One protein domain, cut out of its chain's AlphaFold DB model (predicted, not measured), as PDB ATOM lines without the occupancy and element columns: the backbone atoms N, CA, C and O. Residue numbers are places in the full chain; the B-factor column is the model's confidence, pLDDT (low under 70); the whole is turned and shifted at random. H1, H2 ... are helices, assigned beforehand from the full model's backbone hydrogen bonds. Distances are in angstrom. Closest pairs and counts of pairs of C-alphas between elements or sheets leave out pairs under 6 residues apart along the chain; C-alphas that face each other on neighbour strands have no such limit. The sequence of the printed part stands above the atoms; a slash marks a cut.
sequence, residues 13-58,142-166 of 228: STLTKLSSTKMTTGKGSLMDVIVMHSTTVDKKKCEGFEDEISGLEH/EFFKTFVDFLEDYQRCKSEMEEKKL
ATOM      1  N   SER A  13      46.615   5.486   5.580       89.94
ATOM      2  CA  SER A  13      48.084   5.527   5.595       89.94
ATOM      3  C   SER A  13      48.735   5.633   4.200       89.94
ATOM      4  O   SER A  13      49.921   5.938   4.082       89.94
ATOM      5  N   THR A  14      47.984   5.401   3.119       93.19
ATOM      6  CA  THR A  14      48.431   5.600   1.729       93.19
ATOM      7  C   THR A  14      48.493   7.075   1.337       93.19
ATOM      8  O   THR A  14      49.260   7.423   0.439       93.19
ATOM      9  N   LEU A  15      47.736   7.952   2.006       94.50
ATOM     10  CA  LEU A  15      47.682   9.382   1.694       94.50
ATOM     11  C   LEU A  15      49.068  10.040   1.778       94.50
ATOM     12  O   LEU A  15      49.436  10.811   0.894       94.50
ATOM     13  N   THR A  16      49.891   9.639   2.749       93.69
ATOM     14  CA  THR A  16      51.271  10.140   2.919       93.69
ATOM     15  C   THR A  16      52.235   9.688   1.815       93.69
ATOM     16  O   THR A  16      53.352  10.186   1.706       93.69
ATOM     17  N   LYS A  17      51.831   8.737   0.962       95.25
ATOM     18  CA  LYS A  17      52.656   8.201  -0.136       95.25
ATOM     19  C   LYS A  17      52.333   8.833  -1.487       95.25
ATOM     20  O   LYS A  17      53.010   8.552  -2.479       95.25
ATOM     21  N   LEU A  18      51.304   9.675  -1.564       95.94
ATOM     22  CA  LEU A  18      50.824  10.232  -2.830       95.94
ATOM     23  C   LEU A  18      51.853  11.170  -3.477       95.94
ATOM     24  O   LEU A  18      52.038  11.136  -4.695       95.94
ATOM     25  N   SER A  19      52.560  11.959  -2.669       94.56
ATOM     26  CA  SER A  19      53.586  12.908  -3.120       94.56
ATOM     27  C   SER A  19      54.866  12.214  -3.618       94.56
ATOM     28  O   SER A  19      55.522  12.686  -4.554       94.56
ATOM     29  N   SER A  20      55.203  11.047  -3.060       93.50
ATOM     30  CA  SER A  20      56.378  10.253  -3.458       93.50
ATOM     31  C   SER A  20      56.112   9.298  -4.628       93.50
ATOM     32  O   SER A  20      57.039   8.946  -5.362       93.50
ATOM     33  N   THR A  21      54.853   8.924  -4.869       94.25
ATOM     34  CA  THR A  21      54.468   8.022  -5.962       94.25
ATOM     35  C   THR A  21      54.523   8.747  -7.308       94.25
ATOM     36  O   THR A  21      53.621   9.508  -7.651       94.25
ATOM     37  N   LYS A  22      55.583   8.524  -8.092       93.81
ATOM     38  CA  LYS A  22      55.763   9.149  -9.414       93.81
ATOM     39  C   LYS A  22      54.881   8.510 -10.485       93.81
ATOM     40  O   LYS A  22      54.661   7.300 -10.497       93.81
ATOM     41  N   MET A  23      54.421   9.330 -11.430       90.88
ATOM     42  CA  MET A  23      53.749   8.833 -12.630       90.88
ATOM     43  C   MET A  23      54.724   8.105 -13.565       90.88
ATOM     44  O   MET A  23      55.914   8.412 -13.600       90.88
ATOM     45  N   THR A  24      54.205   7.200 -14.402       88.44
ATOM     46  CA  THR A  24      54.992   6.470 -15.420       88.44
ATOM     47  C   THR A  24      55.668   7.390 -16.435       88.44
ATOM     48  O   THR A  24      56.702   7.046 -16.995       88.44
ATOM     49  N   THR A  25      55.111   8.581 -16.654       85.94
ATOM     50  CA  THR A  25      55.679   9.612 -17.533       85.94
ATOM     51  C   THR A  25      56.898  10.312 -16.929       85.94
ATOM     52  O   THR A  25      57.520  11.131 -17.605       85.94
ATOM     53  N   GLY A  26      57.207  10.070 -15.648       81.25
ATOM     54  CA  GLY A  26      58.234  10.778 -14.880       81.25
ATOM     55  C   GLY A  26      57.899  12.245 -14.583       81.25
ATOM     56  O   GLY A  26      58.653  12.923 -13.887       81.25
ATOM     57  N   LYS A  27      56.770  12.756 -15.089       84.81
ATOM     58  CA  LYS A  27      56.350  14.152 -14.950       84.81
ATOM     59  C   LYS A  27      55.308  14.264 -13.843       84.81
ATOM     60  O   LYS A  27      54.118  14.171 -14.110       84.81
ATOM     61  N   GLY A  28      55.778  14.477 -12.619       89.50
ATOM     62  CA  GLY A  28      54.924  14.659 -11.445       89.50
ATOM     63  C   GLY A  28      54.649  13.377 -10.657       89.50
ATOM     64  O   GLY A  28      55.196  12.301 -10.920       89.50
ATOM     65  N   SER A  29      53.827  13.539  -9.638       95.75
ATOM     66  CA  SER A  29      53.418  12.567  -8.635       95.75
ATOM     67  C   SER A  29      51.922  12.276  -8.731       95.75
ATOM     68  O   SER A  29      51.181  12.970  -9.427       95.75
ATOM     69  N   LEU A  30      51.463  11.254  -8.016       94.75
ATOM     70  CA  LEU A  30      50.040  10.970  -7.882       94.75
ATOM     71  C   LEU A  30      49.309  12.109  -7.153       94.75
ATOM     72  O   LEU A  30      48.168  12.405  -7.498       94.75
ATOM     73  N   MET A  31      49.979  12.803  -6.222       96.62
ATOM     74  CA  MET A  31      49.433  14.012  -5.592       96.62
ATOM     75  C   MET A  31      49.151  15.114  -6.620       96.62
ATOM     76  O   MET A  31      48.073  15.700  -6.597       96.62
ATOM     77  N   ASP A  32      50.064  15.345  -7.573       95.06
ATOM     78  CA  ASP A  32      49.851  16.337  -8.641       95.06
ATOM     79  C   ASP A  32      48.594  16.011  -9.468       95.06
ATOM     80  O   ASP A  32      47.843  16.905  -9.854       95.06
ATOM     81  N   VAL A  33      48.325  14.723  -9.715       94.25
ATOM     82  CA  VAL A  33      47.111  14.280 -10.422       94.25
ATOM     83  C   VAL A  33      45.857  14.560  -9.603       94.25
ATOM     84  O   VAL A  33      44.867  15.043 -10.152       94.25
ATOM     85  N   ILE A  34      45.892  14.278  -8.300       94.69
ATOM     86  CA  ILE A  34      44.763  14.521  -7.396       94.69
ATOM     87  C   ILE A  34      44.445  16.012  -7.340       94.69
ATOM     88  O   ILE A  34      43.298  16.385  -7.571       94.69
ATOM     89  N   VAL A  35      45.456  16.857  -7.127       95.69
ATOM     90  CA  VAL A  35      45.314  18.319  -7.106       95.69
ATOM     91  C   VAL A  35      44.778  18.840  -8.440       95.69
ATOM     92  O   VAL A  35      43.875  19.676  -8.472       95.69
ATOM     93  N   MET A  36      45.292  18.342  -9.567       94.50
ATOM     94  CA  MET A  36      44.774  18.702 -10.888       94.50
ATOM     95  C   MET A  36      43.280  18.379 -11.003       94.50
ATOM     96  O   MET A  36      42.492  19.234 -11.405       94.50
ATOM     97  N   HIS A  37      42.874  17.159 -10.646       94.44
ATOM     98  CA  HIS A  37      41.477  16.739 -10.733       94.44
ATOM     99  C   HIS A  37      40.572  17.518  -9.777       94.44
ATOM    100  O   HIS A  37      39.516  17.986 -10.204       94.44
ATOM    101  N   SER A  38      40.992  17.715  -8.528       94.19
ATOM    102  CA  SER A  38      40.215  18.433  -7.515       94.19
ATOM    103  C   SER A  38      40.062  19.920  -7.829       94.19
ATOM    104  O   SER A  38      39.085  20.522  -7.410       94.19
ATOM    105  N   THR A  39      40.985  20.530  -8.577       92.25
ATOM    106  CA  THR A  39      40.926  21.964  -8.915       92.25
ATOM    107  C   THR A  39      40.297  22.251 -10.277       92.25
ATOM    108  O   THR A  39      39.841  23.374 -10.509       92.25
ATOM    109  N   THR A  40      40.234  21.260 -11.175       91.38
ATOM    110  CA  THR A  40      39.750  21.458 -12.553       91.38
ATOM    111  C   THR A  40      38.532  20.609 -12.909       91.38
ATOM    112  O   THR A  40      37.539  21.156 -13.385       91.38
ATOM    113  N   VAL A  41      38.580  19.296 -12.673       89.62
ATOM    114  CA  VAL A  41      37.553  18.346 -13.133       89.62
ATOM    115  C   VAL A  41      36.397  18.269 -12.141       89.62
ATOM    116  O   VAL A  41      35.244  18.487 -12.508       89.62
ATOM    117  N   ASP A  42      36.707  18.023 -10.871       92.25
ATOM    118  CA  ASP A  42      35.730  17.832  -9.796       92.25
ATOM    119  C   ASP A  42      35.700  19.019  -8.823       92.25
ATOM    120  O   ASP A  42      35.276  18.873  -7.677       92.25
ATOM    121  N   LYS A  43      36.080  20.221  -9.290       91.81
ATOM    122  CA  LYS A  43      36.191  21.431  -8.458       91.81
ATOM    123  C   LYS A  43      35.018  21.613  -7.505       91.81
ATOM    124  O   LYS A  43      35.227  21.720  -6.312       91.81
ATOM    125  N   LYS A  44      33.783  21.570  -8.008       92.62
ATOM    126  CA  LYS A  44      32.582  21.796  -7.185       92.62
ATOM    127  C   LYS A  44      32.391  20.779  -6.056       92.62
ATOM    128  O   LYS A  44      31.722  21.094  -5.085       92.62
ATOM    129  N   LYS A  45      32.903  19.555  -6.207       91.12
ATOM    130  CA  LYS A  45      32.788  18.499  -5.188       91.12
ATOM    131  C   LYS A  45      33.908  18.571  -4.157       91.12
ATOM    132  O   LYS A  45      33.732  18.083  -3.051       91.12
ATOM    133  N   CYS A  46      35.054  19.120  -4.548       91.38
ATOM    134  CA  CYS A  46      36.251  19.218  -3.718       91.38
ATOM    135  C   CYS A  46      36.498  20.651  -3.222       91.38
ATOM    136  O   CYS A  46      37.530  20.934  -2.630       91.38
ATOM    137  N   GLU A  47      35.607  21.595  -3.492       90.88
ATOM    138  CA  GLU A  47      35.767  22.968  -3.030       90.88
ATOM    139  C   GLU A  47      35.494  23.023  -1.524       90.88
ATOM    140  O   GLU A  47      34.461  22.544  -1.070       90.88
ATOM    141  N   GLY A  48      36.432  23.578  -0.752       90.00
ATOM    142  CA  GLY A  48      36.276  23.773   0.693       90.00
ATOM    143  C   GLY A  48      36.648  22.583   1.584       90.00
ATOM    144  O   GLY A  48      36.696  22.764   2.796       90.00
ATOM    145  N   PHE A  49      36.994  21.403   1.041       93.50
ATOM    146  CA  PHE A  49      37.367  20.257   1.897       93.50
ATOM    147  C   PHE A  49      38.574  20.573   2.798       93.50
ATOM    148  O   PHE A  49      38.672  20.058   3.906       93.50
ATOM    149  N   GLU A  50      39.493  21.414   2.311       92.94
ATOM    150  CA  GLU A  50      40.682  21.864   3.042       92.94
ATOM    151  C   GLU A  50      40.290  22.590   4.340       92.94
ATOM    152  O   GLU A  50      40.923  22.396   5.376       92.94
ATOM    153  N   ASP A  51      39.209  23.371   4.295       93.00
ATOM    154  CA  ASP A  51      38.720  24.142   5.435       93.00
ATOM    155  C   ASP A  51      37.989  23.242   6.440       93.00
ATOM    156  O   ASP A  51      38.139  23.427   7.650       93.00
ATOM    157  N   GLU A  52      37.265  22.224   5.961       92.75
ATOM    158  CA  GLU A  52      36.530  21.263   6.797       92.75
ATOM    159  C   GLU A  52      37.442  20.464   7.741       92.75
ATOM    160  O   GLU A  52      37.018  20.085   8.834       92.75
ATOM    161  N   ILE A  53      38.696  20.227   7.341       91.06
ATOM    162  CA  ILE A  53      39.668  19.438   8.116       91.06
ATOM    163  C   ILE A  53      40.814  20.272   8.709       91.06
ATOM    164  O   ILE A  53      41.698  19.721   9.363       91.06
ATOM    165  N   SER A  54      40.788  21.594   8.539       88.19
ATOM    166  CA  SER A  54      41.830  22.513   9.028       88.19
ATOM    167  C   SER A  54      42.033  22.464  10.551       88.19
ATOM    168  O   SER A  54      43.145  22.621  11.048       88.19
ATOM    169  N   GLY A  55      40.979  22.160  11.316       88.75
ATOM    170  CA  GLY A  55      41.048  22.055  12.778       88.75
ATOM    171  C   GLY A  55      41.824  20.840  13.306       88.75
ATOM    172  O   GLY A  55      42.050  20.748  14.516       88.75
ATOM    173  N   LEU A  56      42.235  19.903  12.440       92.25
ATOM    174  CA  LEU A  56      42.891  18.663  12.865       92.25
ATOM    175  C   LEU A  56      44.296  18.877  13.451       92.25
ATOM    176  O   LEU A  56      44.759  18.055  14.245       92.25
ATOM    177  N   GLU A  57      44.956  19.992  13.135       89.50
ATOM    178  CA  GLU A  57      46.275  20.340  13.683       89.50
ATOM    179  C   GLU A  57      46.271  20.424  15.216       89.50
ATOM    180  O   GLU A  57      47.229  20.024  15.876       89.50
ATOM    181  N   HIS A  58      45.170  20.882  15.815       87.38
ATOM    182  CA  HIS A  58      45.061  21.010  17.269       87.38
ATOM    183  C   HIS A  58      44.914  19.665  17.990       87.38
ATOM    184  O   HIS A  58      45.184  19.578  19.188       87.38
ATOM    185  N   GLU A 142      48.641   9.498  15.236       93.38
ATOM    186  CA  GLU A 142      49.040   9.018  13.910       93.38
ATOM    187  C   GLU A 142      47.900   9.156  12.893       93.38
ATOM    188  O   GLU A 142      48.114   9.597  11.762       93.38
ATOM    189  N   PHE A 143      46.677   8.840  13.321       94.38
ATOM    190  CA  PHE A 143      45.477   8.949  12.506       94.38
ATOM    191  C   PHE A 143      45.241  10.389  12.057       94.38
ATOM    192  O   PHE A 143      45.196  10.660  10.858       94.38
ATOM    193  N   PHE A 144      45.159  11.334  12.997       95.00
ATOM    194  CA  PHE A 144      44.941  12.739  12.655       95.00
ATOM    195  C   PHE A 144      46.149  13.361  11.956       95.00
ATOM    196  O   PHE A 144      45.973  14.123  11.007       95.00
ATOM    197  N   LYS A 145      47.373  12.986  12.347       94.62
ATOM    198  CA  LYS A 145      48.592  13.428  11.668       94.62
ATOM    199  C   LYS A 145      48.611  13.018  10.198       94.62
ATOM    200  O   LYS A 145      49.046  13.808   9.375       94.62
ATOM    201  N   THR A 146      48.075  11.851   9.843       95.50
ATOM    202  CA  THR A 146      47.993  11.438   8.435       95.50
ATOM    203  C   THR A 146      47.164  12.411   7.588       95.50
ATOM    204  O   THR A 146      47.540  12.704   6.452       95.50
ATOM    205  N   PHE A 147      46.062  12.940   8.124       95.69
ATOM    206  CA  PHE A 147      45.255  13.946   7.427       95.69
ATOM    207  C   PHE A 147      45.946  15.306   7.357       95.69
ATOM    208  O   PHE A 147      45.875  15.956   6.319       95.69
ATOM    209  N   VAL A 148      46.624  15.714   8.434       95.44
ATOM    210  CA  VAL A 148      47.400  16.963   8.466       95.44
ATOM    211  C   VAL A 148      48.528  16.913   7.435       95.44
ATOM    212  O   VAL A 148      48.586  17.769   6.559       95.44
ATOM    213  N   ASP A 149      49.348  15.861   7.455       95.31
ATOM    214  CA  ASP A 149      50.453  15.679   6.509       95.31
ATOM    215  C   ASP A 149      49.930  15.621   5.054       95.31
ATOM    216  O   ASP A 149      50.532  16.184   4.139       95.31
ATOM    217  N   PHE A 150      48.776  14.980   4.825       96.25
ATOM    218  CA  PHE A 150      48.107  14.992   3.522       96.25
ATOM    219  C   PHE A 150      47.683  16.403   3.092       96.25
ATOM    220  O   PHE A 150      47.896  16.766   1.935       96.25
ATOM    221  N   LEU A 151      47.083  17.185   3.993       95.94
ATOM    222  CA  LEU A 151      46.628  18.545   3.711       95.94
ATOM    223  C   LEU A 151      47.810  19.467   3.388       95.94
ATOM    224  O   LEU A 151      47.755  20.195   2.397       95.94
ATOM    225  N   GLU A 152      48.894  19.384   4.160       95.25
ATOM    226  CA  GLU A 152      50.136  20.122   3.908       95.25
ATOM    227  C   GLU A 152      50.726  19.777   2.531       95.25
ATOM    228  O   GLU A 152      51.052  20.667   1.737       95.25
ATOM    229  N   ASP A 153      50.825  18.484   2.208       96.19
ATOM    230  CA  ASP A 153      51.311  18.015   0.908       96.19
ATOM    231  C   ASP A 153      50.412  18.489  -0.241       96.19
ATOM    232  O   ASP A 153      50.907  18.936  -1.281       96.19
ATOM    233  N   TYR A 154      49.095  18.419  -0.051       96.62
ATOM    234  CA  TYR A 154      48.108  18.865  -1.024       96.62
ATOM    235  C   TYR A 154      48.224  20.375  -1.286       96.62
ATOM    236  O   TYR A 154      48.316  20.793  -2.443       96.62
ATOM    237  N   GLN A 155      48.281  21.198  -0.234       95.69
ATOM    238  CA  GLN A 155      48.409  22.656  -0.343       95.69
ATOM    239  C   GLN A 155      49.727  23.063  -1.006       95.69
ATOM    240  O   GLN A 155      49.737  23.924  -1.893       95.69
ATOM    241  N   ARG A 156      50.833  22.402  -0.642       96.19
ATOM    242  CA  ARG A 156      52.138  22.612  -1.279       96.19
ATOM    243  C   ARG A 156      52.071  22.314  -2.778       96.19
ATOM    244  O   ARG A 156      52.434  23.171  -3.583       96.19
ATOM    245  N   CYS A 157      51.548  21.149  -3.166       96.00
ATOM    246  CA  CYS A 157      51.396  20.769  -4.574       96.00
ATOM    247  C   CYS A 157      50.482  21.733  -5.345       96.00
ATOM    248  O   CYS A 157      50.812  22.133  -6.462       96.00
ATOM    249  N   LYS A 158      49.363  22.158  -4.749       95.25
ATOM    250  CA  LYS A 158      48.442  23.147  -5.330       95.25
ATOM    251  C   LYS A 158      49.135  24.478  -5.610       95.25
ATOM    252  O   LYS A 158      49.028  24.990  -6.724       95.25
ATOM    253  N   SER A 159      49.903  24.990  -4.650       96.19
ATOM    254  CA  SER A 159      50.688  26.216  -4.822       96.19
ATOM    255  C   SER A 159      51.730  26.078  -5.941       96.19
ATOM    256  O   SER A 159      51.781  26.893  -6.864       96.19
ATOM    257  N   GLU A 160      52.506  24.988  -5.942       95.12
ATOM    258  CA  GLU A 160      53.506  24.726  -6.985       95.12
ATOM    259  C   GLU A 160      52.894  24.617  -8.390       95.12
ATOM    260  O   GLU A 160      53.507  25.034  -9.379       95.12
ATOM    261  N   MET A 161      51.706  24.023  -8.509       92.94
ATOM    262  CA  MET A 161      50.996  23.905  -9.781       92.94
ATOM    263  C   MET A 161      50.531  25.264 -10.309       92.94
ATOM    264  O   MET A 161      50.728  25.547 -11.496       92.94
ATOM    265  N   GLU A 162      49.979  26.118  -9.448       93.88
ATOM    266  CA  GLU A 162      49.600  27.484  -9.822       93.88
ATOM    267  C   GLU A 162      50.824  28.312 -10.239       93.88
ATOM    268  O   GLU A 162      50.801  28.987 -11.273       93.88
ATOM    269  N   GLU A 163      51.952  28.183  -9.534       94.50
ATOM    270  CA  GLU A 163      53.203  28.819  -9.954       94.50
ATOM    271  C   GLU A 163      53.686  28.328 -11.325       94.50
ATOM    272  O   GLU A 163      54.084  29.131 -12.177       94.50
ATOM    273  N   LYS A 164      53.662  27.010 -11.567       90.75
ATOM    274  CA  LYS A 164      54.049  26.422 -12.862       90.75
ATOM    275  C   LYS A 164      53.161  26.951 -13.986       90.75
ATOM    276  O   LYS A 164      53.679  27.290 -15.054       90.75
ATOM    277  N   LYS A 165      51.855  27.070 -13.744       91.44
ATOM    278  CA  LYS A 165      50.892  27.633 -14.696       91.44
ATOM    279  C   LYS A 165      51.197  29.099 -14.998       91.44
ATOM    280  O   LYS A 165      51.341  29.457 -16.166       91.44
ATOM    281  N   LEU A 166      51.420  29.920 -13.970       93.19
ATOM    282  CA  LEU A 166      51.760  31.335 -14.136       93.19
ATOM    283  C   LEU A 166      53.068  31.525 -14.921       93.19
ATOM    284  O   LEU A 166      53.153  32.371 -15.815       93.19
TER     285      LEU A 166
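This is residues 13 to 58 and 142 to 166 of the 228 residues of the protein "Hypothetical protein" of Lotharella oceanica (UniProt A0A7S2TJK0). One long helix, H6, is the spine; H1, H2 and H5 pack on it, H2 crossing steeply, and short H3 and H4 continue the chain from H2 to H5. The printed part has 71 residues, six named helices, H1 to H6 in order, and no named strand: all helix. It is compact, radius of gyration of the C-alphas 12.5 A, spans 36 by 25 by 20 A.

H1, residues 13 to 17, touches H6, residues 142 to 166, the hub; closest C-alphas Thr 16 and Phe 150, 5.8 A. H2, residues 30 to 41, touches H6 at a steep tilt of 66 degrees, the same way; closest C-alphas Val 35 and Lys 158, 6.0 A. H3, residues 43 to 46, touches H2 only at the corner; closest C-alphas Ser 38 and Cys 46, 5.5 A. H4, residues 49 to 52, is close but not clearly touching H6; closest C-alphas Glu 50 and Leu 151, 6.8 A. H5, residues 54 to 58, touches H6; closest C-alphas Leu 56 and Phe 144, 6.3 A. Every O i to N i+4 pair is within hydrogen-bond range in H2, 20 of 21 in H6, 0 of 1 in H1 and in H5, each with 1 of 2 O i to N i+3 pairs.

H1 begins at C-alpha 13 (48.084, 5.527, 5.595). H2 is 15.4 A long; H6, 35.9 A, ends at C-alpha 166 (51.760, 31.335, -14.136).

Residues 59 to 141 are not printed; C-alphas 58 and 142 are 13.1 A apart across the cut. The link from H1 to H2 is long. No printed residue is under 70 in pLDDT.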